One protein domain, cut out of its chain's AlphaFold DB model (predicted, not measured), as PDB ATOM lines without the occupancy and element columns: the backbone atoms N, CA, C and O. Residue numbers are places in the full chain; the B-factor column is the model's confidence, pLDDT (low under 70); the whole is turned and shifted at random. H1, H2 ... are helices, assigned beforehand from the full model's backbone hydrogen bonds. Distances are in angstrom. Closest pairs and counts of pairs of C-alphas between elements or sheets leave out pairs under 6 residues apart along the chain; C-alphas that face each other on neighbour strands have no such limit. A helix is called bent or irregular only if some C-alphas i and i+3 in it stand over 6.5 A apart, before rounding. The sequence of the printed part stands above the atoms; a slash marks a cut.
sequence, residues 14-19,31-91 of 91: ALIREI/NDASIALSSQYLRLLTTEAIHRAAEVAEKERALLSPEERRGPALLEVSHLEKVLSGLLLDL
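Overview. This is residues 14 to 19 and 31 to 91 of the 91 residues of an uncharacterized protein of Microbotryum lychnidis-dioicae (strain p1A1 Lamole / MvSl-1064) (UniProt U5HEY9). One long helix, H2, makes most of the length; the shorter H3 crosses it at a steep angle, the short H1 packs on it near its first end, and residues 62 to 68 stick out past its last. The 67 printed residues hold three named helices, H1, H2, H3 in chain order, and no named strand: all helix. The whole is only just loose, close to extended, with a radius of gyration of the C-alphas of 16.2 A and spans of 54 by 24 by 14 A.

Arrangement. H2, residues 32 to 61, touches H3, residues 77 to 89, with residues 48 to 57 alone; the closest C-alphas, of Ala 53 and Leu 80, are 4.8 A apart. They run opposite ways at a steep tilt of 50 degrees. H1, residues 14 to 19, touches H2 at residues 35 to 39 alone, about perpendicular at 75 degrees; the closest C-alphas, of Ile 16 and Ile 35, are 6.3 A apart. H1 and H3 are apart. In H1 and H2 every O i to N i+4 pair is within hydrogen-bond range, in H3 6 of 9.

Along the chain. H2 is 43.3 A long, from C-alpha 32 at (-39.494, -60.357, -5.489). H3, 18.9 A, ends at C-alpha 89, (-43.445, -38.687, 10.255), and is irregular: C-alphas 82 and 85 are 7.4 A apart. H1 is 8.8 A long.

Size, cuts and confidence. Residues 20 to 30 are not printed; C-alphas 19 and 31 are 13.8 A apart across the cut. H2 to H3 is a long link of 15 residues. No printed residue is under 70 in pLDDT.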
ATOM      1  N   ALA A  14     -30.563 -56.804  -4.889       93.25
ATOM      2  CA  ALA A  14     -29.723 -57.611  -4.002       93.25
ATOM      3  C   ALA A  14     -29.425 -56.896  -2.670       93.25
ATOM      4  O   ALA A  14     -29.556 -57.503  -1.612       93.25
ATOM      5  N   LEU A  15     -29.129 -55.590  -2.715       94.00
ATOM      6  CA  LEU A  15     -28.905 -54.776  -1.519       94.00
ATOM      7  C   LEU A  15     -30.188 -54.647  -0.689       94.00
ATOM      8  O   LEU A  15     -30.152 -54.761   0.531       94.00
ATOM      9  N   ILE A  16     -31.336 -54.448  -1.340       94.56
ATOM     10  CA  ILE A  16     -32.628 -54.370  -0.643       94.56
ATOM     11  C   ILE A  16     -32.945 -55.685   0.076       94.56
ATOM     12  O   ILE A  16     -33.403 -55.684   1.219       94.56
ATOM     13  N   ARG A  17     -32.649 -56.820  -0.565       93.06
ATOM     14  CA  ARG A  17     -32.803 -58.146   0.038       93.06
ATOM     15  C   ARG A  17     -31.892 -58.317   1.258       93.06
ATOM     16  O   ARG A  17     -32.357 -58.830   2.271       93.06
ATOM     17  N   GLU A  18     -30.645 -57.855   1.197       92.44
ATOM     18  CA  GLU A  18     -29.724 -57.862   2.344       92.44
ATOM     19  C   GLU A  18     -30.235 -56.993   3.503       92.44
ATOM     20  O   GLU A  18     -30.264 -57.464   4.639       92.44
ATOM     21  N   ILE A  19     -30.725 -55.778   3.229       91.44
ATOM     22  CA  ILE A  19     -31.306 -54.885   4.249       91.44
ATOM     23  C   ILE A  19     -32.470 -55.564   4.980       91.44
ATOM     24  O   ILE A  19     -32.537 -55.525   6.209       91.44
ATOM     25  N   ASN A  31     -40.863 -61.732  -1.008       94.00
ATOM     26  CA  ASN A  31     -41.060 -62.046  -2.422       94.00
ATOM     27  C   ASN A  31     -40.441 -60.954  -3.313       94.00
ATOM     28  O   ASN A  31     -40.175 -59.845  -2.851       94.00
ATOM     29  N   ASP A  32     -40.220 -61.262  -4.589       95.06
ATOM     30  CA  ASP A  32     -39.494 -60.357  -5.489       95.06
ATOM     31  C   ASP A  32     -40.272 -59.063  -5.779       95.06
ATOM     32  O   ASP A  32     -39.674 -57.994  -5.869       95.06
ATOM     33  N   ALA A  33     -41.609 -59.114  -5.805       95.56
ATOM     34  CA  ALA A  33     -42.442 -57.920  -5.959       95.56
ATOM     35  C   ALA A  33     -42.261 -56.929  -4.793       95.56
ATOM     36  O   ALA A  33     -42.155 -55.723  -5.009       95.56
ATOM     37  N   SER A  34     -42.171 -57.425  -3.557       94.31
ATOM     38  CA  SER A  34     -41.889 -56.612  -2.374       94.31
ATOM     39  C   SER A  34     -40.480 -56.024  -2.416       94.31
ATOM     40  O   SER A  34     -40.307 -54.873  -2.023       94.31
ATOM     41  N   ILE A  35     -39.486 -56.765  -2.919       95.31
ATOM     42  CA  ILE A  35     -38.123 -56.247  -3.113       95.31
ATOM     43  C   ILE A  35     -38.117 -55.108  -4.140       95.31
ATOM     44  O   ILE A  35     -37.601 -54.028  -3.843       95.31
ATOM     45  N   ALA A  36     -38.742 -55.310  -5.302       93.50
ATOM     46  CA  ALA A  36     -38.830 -54.304  -6.355       93.50
ATOM     47  C   ALA A  36     -39.545 -53.030  -5.870       93.50
ATOM     48  O   ALA A  36     -39.025 -51.924  -6.025       93.50
ATOM     49  N   LEU A  37     -40.696 -53.173  -5.200       94.38
ATOM     50  CA  LEU A  37     -41.423 -52.041  -4.616       94.38
ATOM     51  C   LEU A  37     -40.600 -51.313  -3.551       94.38
ATOM     52  O   LEU A  37     -40.607 -50.086  -3.505       94.38
ATOM     53  N   SER A  38     -39.853 -52.047  -2.731       95.00
ATOM     54  CA  SER A  38     -39.015 -51.453  -1.684       95.00
ATOM     55  C   SER A  38     -37.829 -50.680  -2.262       95.00
ATOM     56  O   SER A  38     -37.478 -49.627  -1.735       95.00
ATOM     57  N   SER A  39     -37.252 -51.137  -3.380       94.75
ATOM     58  CA  SER A  39     -36.247 -50.366  -4.126       94.75
ATOM     59  C   SER A  39     -36.815 -49.028  -4.612       94.75
ATOM     60  O   SER A  39     -36.205 -47.973  -4.412       94.75
ATOM     61  N   GLN A  40     -38.025 -49.050  -5.182       93.25
ATOM     62  CA  GLN A  40     -38.710 -47.837  -5.637       93.25
ATOM     63  C   GLN A  40     -39.067 -46.904  -4.473       93.25
ATOM     64  O   GLN A  40     -38.882 -45.691  -4.577       93.25
ATOM     65  N   TYR A  41     -39.520 -47.468  -3.355       93.69
ATOM     66  CA  TYR A  41     -39.845 -46.724  -2.143       93.69
ATOM     67  C   TYR A  41     -38.620 -46.012  -1.563       93.69
ATOM     68  O   TYR A  41     -38.656 -44.806  -1.343       93.69
ATOM     69  N   LEU A  42     -37.502 -46.721  -1.388       94.06
ATOM     70  CA  LEU A  42     -36.268 -46.126  -0.869       94.06
ATOM     71  C   LEU A  42     -35.719 -45.043  -1.796       94.06
ATOM     72  O   LEU A  42     -35.184 -44.035  -1.328       94.06
ATOM     73  N   ARG A  43     -35.879 -45.211  -3.114       93.56
ATOM     74  CA  ARG A  43     -35.543 -44.173  -4.093       93.56
ATOM     75  C   ARG A  43     -36.392 -42.924  -3.892       93.56
ATOM     76  O   ARG A  43     -35.838 -41.824  -3.869       93.56
ATOM     77  N   LEU A  44     -37.705 -43.087  -3.745       93.44
ATOM     78  CA  LEU A  44     -38.617 -41.973  -3.502       93.44
ATOM     79  C   LEU A  44     -38.268 -41.259  -2.193       93.44
ATOM     80  O   LEU A  44     -38.077 -40.048  -2.208       93.44
ATOM     81  N   LEU A  45     -38.077 -42.012  -1.108       94.25
ATOM     82  CA  LEU A  45     -37.665 -41.487   0.193       94.25
ATOM     83  C   LEU A  45     -36.377 -40.659   0.099       94.25
ATOM     84  O   LEU A  45     -36.313 -39.537   0.591       94.25
ATOM     85  N   THR A  46     -35.354 -41.199  -0.565       94.31
ATOM     86  CA  THR A  46     -34.062 -40.513  -0.734       94.31
ATOM     87  C   THR A  46     -34.215 -39.235  -1.560       94.31
ATOM     88  O   THR A  46     -33.627 -38.207  -1.233       94.31
ATOM     89  N   THR A  47     -35.026 -39.285  -2.617       94.19
ATOM     90  CA  THR A  47     -35.300 -38.125  -3.477       94.19
ATOM     91  C   THR A  47     -36.021 -37.028  -2.699       94.19
ATOM     92  O   THR A  47     -35.624 -35.868  -2.763       94.19
ATOM     93  N   GLU A  48     -37.029 -37.398  -1.912       95.12
ATOM     94  CA  GLU A  48     -37.791 -36.466  -1.086       95.12
ATOM     95  C   GLU A  48     -36.918 -35.825  -0.000       95.12
ATOM     96  O   GLU A  48     -36.958 -34.611   0.194       95.12
ATOM     97  N   ALA A  49     -36.053 -36.612   0.652       96.19
ATOM     98  CA  ALA A  49     -35.084 -36.102   1.619       96.19
ATOM     99  C   ALA A  49     -34.173 -35.028   1.004       96.19
ATOM    100  O   ALA A  49     -33.976 -33.964   1.592       96.19
ATOM    101  N   ILE A  50     -33.646 -35.291  -0.200       95.19
ATOM    102  CA  ILE A  50     -32.783 -34.355  -0.931       95.19
ATOM    103  C   ILE A  50     -33.560 -33.101  -1.332       95.19
ATOM    104  O   ILE A  50     -33.056 -31.999  -1.130       95.19
ATOM    105  N   HIS A  51     -34.774 -33.241  -1.872       95.19
ATOM    106  CA  HIS A  51     -35.590 -32.097  -2.278       95.19
ATOM    107  C   HIS A  51     -35.928 -31.187  -1.096       95.19
ATOM    108  O   HIS A  51     -35.671 -29.987  -1.163       95.19
ATOM    109  N   ARG A  52     -36.412 -31.744   0.019       96.81
ATOM    110  CA  ARG A  52     -36.742 -30.955   1.215       96.81
ATOM    111  C   ARG A  52     -35.520 -30.251   1.795       96.81
ATOM    112  O   ARG A  52     -35.596 -29.077   2.149       96.81
ATOM    113  N   ALA A  53     -34.382 -30.940   1.863       97.19
ATOM    114  CA  ALA A  53     -33.139 -30.327   2.317       97.19
ATOM    115  C   ALA A  53     -32.677 -29.215   1.354       97.19
ATOM    116  O   ALA A  53     -32.230 -28.159   1.800       97.19
ATOM    117  N   ALA A  54     -32.824 -29.406   0.039       95.94
ATOM    118  CA  ALA A  54     -32.480 -28.397  -0.960       95.94
ATOM    119  C   ALA A  54     -33.381 -27.156  -0.868       95.94
ATOM    120  O   ALA A  54     -32.890 -26.038  -1.003       95.94
ATOM    121  N   GLU A  55     -34.672 -27.320  -0.571       95.94
ATOM    122  CA  GLU A  55     -35.571 -26.189  -0.320       95.94
ATOM    123  C   GLU A  55     -35.145 -25.363   0.897       95.94
ATOM    124  O   GLU A  55     -35.246 -24.135   0.876       95.94
ATOM    125  N   VAL A  56     -34.676 -26.016   1.963       96.75
ATOM    126  CA  VAL A  56     -34.131 -25.323   3.138       96.75
ATOM    127  C   VAL A  56     -32.855 -24.568   2.771       96.75
ATOM    128  O   VAL A  56     -32.749 -23.382   3.082       96.75
ATOM    129  N   ALA A  57     -31.938 -25.213   2.046       95.44
ATOM    130  CA  ALA A  57     -30.705 -24.586   1.574       95.44
ATOM    131  C   ALA A  57     -30.980 -23.338   0.718       95.44
ATOM    132  O   ALA A  57     -30.350 -22.297   0.905       95.44
ATOM    133  N   GLU A  58     -31.956 -23.413  -0.192       93.88
ATOM    134  CA  GLU A  58     -32.333 -22.291  -1.056       93.88
ATOM    135  C   GLU A  58     -32.950 -21.138  -0.254       93.88
ATOM    136  O   GLU A  58     -32.588 -19.977  -0.458       93.88
ATOM    137  N   LYS A  59     -33.830 -21.442   0.710       94.31
ATOM    138  CA  LYS A  59     -34.426 -20.430   1.598       94.31
ATOM    139  C   LYS A  59     -33.362 -19.697   2.409       94.31
ATOM    140  O   LYS A  59     -33.416 -18.476   2.510       94.31
ATOM    141  N   GLU A  60     -32.388 -20.414   2.958       94.25
ATOM    142  CA  GLU A  60     -31.307 -19.819   3.752       94.25
ATOM    143  C   GLU A  60     -30.368 -18.985   2.887       94.25
ATOM    144  O   GLU A  60     -30.045 -17.845   3.224       94.25
ATOM    145  N   ARG A  61     -30.015 -19.492   1.706       91.38
ATOM    146  CA  ARG A  61     -29.215 -18.754   0.730       91.38
ATOM    147  C   ARG A  61     -29.909 -17.475   0.257       91.38
ATOM    148  O   ARG A  61     -29.243 -16.461   0.041       91.38
ATOM    149  N   ALA A  62     -31.235 -17.486   0.136       92.00
ATOM    150  CA  ALA A  62     -32.033 -16.313  -0.210       92.00
ATOM    151  C   ALA A  62     -32.027 -15.214   0.871       92.00
ATOM    152  O   ALA A  62     -32.428 -14.087   0.571       92.00
ATOM    153  N   LEU A  63     -31.542 -15.497   2.086       93.00
ATOM    154  CA  LEU A  63     -31.362 -14.512   3.160       93.00
ATOM    155  C   LEU A  63     -29.957 -13.890   3.181       93.00
ATOM    156  O   LEU A  63     -29.770 -12.835   3.783       93.00
ATOM    157  N   LEU A  64     -28.985 -14.505   2.504       90.69
ATOM    158  CA  LEU A  64     -27.606 -14.018   2.439       90.69
ATOM    159  C   LEU A  64     -27.477 -12.781   1.542       90.69
ATOM    160  O   LEU A  64     -28.248 -12.606   0.590       90.69
ATOM    161  N   SER A  65     -26.464 -11.953   1.787       90.81
ATOM    162  CA  SER A  65     -26.106 -10.839   0.906       90.81
ATOM    163  C   SER A  65     -25.572 -11.333  -0.455       90.81
ATOM    164  O   SER A  65     -25.123 -12.475  -0.582       90.81
ATOM    165  N   PRO A  66     -25.580 -10.499  -1.513       86.31
ATOM    166  CA  PRO A  66     -25.065 -10.891  -2.831       86.31
ATOM    167  C   PRO A  66     -23.597 -11.347  -2.834       86.31
ATOM    168  O   PRO A  66     -23.204 -12.132  -3.696       86.31
ATOM    169  N   GLU A  67     -22.789 -10.857  -1.893       86.06
ATOM    170  CA  GLU A  67     -21.379 -11.230  -1.737       86.06
ATOM    171  C   GLU A  67     -21.240 -12.623  -1.119       86.06
ATOM    172  O   GLU A  67     -20.478 -13.441  -1.627       86.06
ATOM    173  N   GLU A  68     -22.050 -12.931  -0.106       83.81
ATOM    174  CA  GLU A  68     -22.113 -14.244   0.548       83.81
ATOM    175  C   GLU A  68     -22.733 -15.325  -0.351       83.81
ATOM    176  O   GLU A  68     -22.414 -16.505  -0.235       83.81
ATOM    177  N   ARG A  69     -23.578 -14.936  -1.315       83.69
ATOM    178  CA  ARG A  69     -24.098 -15.846  -2.353       83.69
ATOM    179  C   ARG A  69     -23.070 -16.186  -3.433       83.69
ATOM    180  O   ARG A  69     -23.388 -16.967  -4.333       83.69
ATOM    181  N   ARG A  70     -21.861 -15.612  -3.416       77.38
ATOM    182  CA  ARG A  70     -20.829 -15.957  -4.403       77.38
ATOM    183  C   ARG A  70     -20.266 -17.343  -4.100       77.38
ATOM    184  O   ARG A  70     -19.451 -17.522  -3.208       77.38
ATOM    185  N   GLY A  71     -20.690 -18.323  -4.887       79.00
ATOM    186  CA  GLY A  71     -20.227 -19.705  -4.792       79.00
ATOM    187  C   GLY A  71     -21.300 -20.685  -5.257       79.00
ATOM    188  O   GLY A  71     -22.439 -20.272  -5.488       79.00
ATOM    189  N   PRO A  72     -20.976 -21.975  -5.415       81.31
ATOM    190  CA  PRO A  72     -21.982 -22.991  -5.710       81.31
ATOM    191  C   PRO A  72     -23.014 -23.079  -4.575       81.31
ATOM    192  O   PRO A  72     -22.702 -22.810  -3.414       81.31
ATOM    193  N   ALA A  73     -24.257 -23.431  -4.904       83.56
ATOM    194  CA  ALA A  73     -25.221 -23.843  -3.891       83.56
ATOM    195  C   ALA A  73     -24.798 -25.221  -3.372       83.56
ATOM    196  O   ALA A  73     -24.651 -26.157  -4.159       83.56
ATOM    197  N   LEU A  74     -24.545 -25.320  -2.069       90.00
ATOM    198  CA  LEU A  74     -24.126 -26.557  -1.424       90.00
ATOM    199  C   LEU A  74     -25.239 -27.061  -0.517       90.00
ATOM    200  O   LEU A  74     -25.846 -26.301   0.236       90.00
ATOM    201  N   LEU A  75     -25.486 -28.364  -0.597       93.94
ATOM    202  CA  LEU A  75     -26.384 -29.047   0.313       93.94
ATOM    203  C   LEU A  75     -25.580 -29.544   1.515       93.94
ATOM    204  O   LEU A  75     -24.785 -30.474   1.398       93.94
ATOM    205  N   GLU A  76     -25.782 -28.912   2.663       94.81
ATOM    206  CA  GLU A  76     -25.178 -29.316   3.932       94.81
ATOM    207  C   GLU A  76     -26.068 -30.277   4.732       94.81
ATOM    208  O   GLU A  76     -27.290 -30.310   4.574       94.81
ATOM    209  N   VAL A  77     -25.442 -31.029   5.644       96.44
ATOM    210  CA  VAL A  77     -26.128 -31.957   6.564       96.44
ATOM    211  C   VAL A  77     -27.139 -31.221   7.450       96.44
ATOM    212  O   VAL A  77     -28.228 -31.734   7.699       96.44
ATOM    213  N   SER A  78     -26.826 -29.985   7.844       96.94
ATOM    214  CA  SER A  78     -27.687 -29.118   8.656       96.94
ATOM    215  C   SER A  78     -29.062 -28.863   8.020       96.94
ATOM    216  O   SER A  78     -30.060 -28.729   8.731       96.94
ATOM    217  N   HIS A  79     -29.159 -28.835   6.686       97.31
ATOM    218  CA  HIS A  79     -30.439 -28.686   5.990       97.31
ATOM    219  C   HIS A  79     -31.294 -29.954   6.087       97.31
ATOM    220  O   HIS A  79     -32.512 -29.863   6.230       97.31
ATOM    221  N   LEU A  80     -30.663 -31.134   6.039       96.88
ATOM    222  CA  LEU A  80     -31.354 -32.413   6.202       96.88
ATOM    223  C   LEU A  80     -31.884 -32.569   7.631       96.88
ATOM    224  O   LEU A  80     -33.033 -32.957   7.817       96.88
ATOM    225  N   GLU A  81     -31.087 -32.216   8.640       97.56
ATOM    226  CA  GLU A  81     -31.486 -32.285  10.055       97.56
ATOM    227  C   GLU A  81     -32.753 -31.467  10.350       97.56
ATOM    228  O   GLU A  81     -33.601 -31.899  11.132       97.56
ATOM    229  N   LYS A  82     -32.930 -30.324   9.672       97.69
ATOM    230  CA  LYS A  82     -34.112 -29.453   9.806       97.69
ATOM    231  C   LYS A  82     -35.400 -30.072   9.254       97.69
ATOM    232  O   LYS A  82     -36.480 -29.686   9.691       97.69
ATOM    233  N   VAL A  83     -35.303 -31.006   8.306       96.75
ATOM    234  CA  VAL A  83     -36.469 -31.627   7.643       96.75
ATOM    235  C   VAL A  83     -36.678 -33.088   8.028       96.75
ATOM    236  O   VAL A  83     -37.747 -33.637   7.765       96.75
ATOM    237  N   LEU A  84     -35.682 -33.718   8.657       94.44
ATOM    238  CA  LEU A  84     -35.664 -35.154   8.925       94.44
ATOM    239  C   LEU A  84     -36.844 -35.608   9.788       94.44
ATOM    240  O   LEU A  84     -37.440 -36.639   9.501       94.44
ATOM    241  N   SER A  85     -37.212 -34.844  10.818       95.88
ATOM    242  CA  SER A  85     -38.337 -35.196  11.692       95.88
ATOM    243  C   SER A  85     -39.662 -35.253  10.930       95.88
ATOM    244  O   SER A  85     -40.382 -36.238  11.044       95.88
ATOM    245  N   GLY A  86     -39.956 -34.239  10.112       95.88
ATOM    246  CA  GLY A  86     -41.150 -34.218   9.267       95.88
ATOM    247  C   GLY A  86     -41.128 -35.325   8.218       95.88
ATOM    248  O   GLY A  86     -42.124 -36.008   8.031       95.88
ATOM    249  N   LEU A  87     -39.970 -35.559   7.593       95.25
ATOM    250  CA  LEU A  87     -39.800 -36.657   6.644       95.25
ATOM    251  C   LEU A  87     -40.115 -38.015   7.280       95.25
ATOM    252  O   LEU A  87     -40.825 -38.798   6.670       95.25
ATOM    253  N   LEU A  88     -39.612 -38.290   8.489       94.06
ATOM    254  CA  LEU A  88     -39.840 -39.556   9.196       94.06
ATOM    255  C   LEU A  88     -41.287 -39.739   9.670       94.06
ATOM    256  O   LEU A  88     -41.710 -40.875   9.847       94.06
ATOM    257  N   LEU A  89     -42.023 -38.648   9.897       96.06
ATOM    258  CA  LEU A  89     -43.445 -38.687  10.255       96.06
ATOM    259  C   LEU A  89     -44.359 -38.960   9.053       96.06
ATOM    260  O   LEU A  89     -45.481 -39.415   9.252       96.06
ATOM    261  N   ASP A  90     -43.891 -38.674   7.836       93.25
ATOM    262  CA  ASP A  90     -44.632 -38.930   6.595       93.25
ATOM    263  C   ASP A  90     -44.497 -40.386   6.097       93.25
ATOM    264  O   ASP A  90     -45.189 -40.766   5.149       93.25
ATOM    265  N   LEU A  91     -43.601 -41.183   6.700       81.62
ATOM    266  CA  LEU A  91     -43.377 -42.607   6.395       81.62
ATOM    267  C   LEU A  91     -44.372 -43.515   7.121       81.62
ATOM    268  O   LEU A  91     -44.777 -44.523   6.498       81.62
TER     269      LEU A  91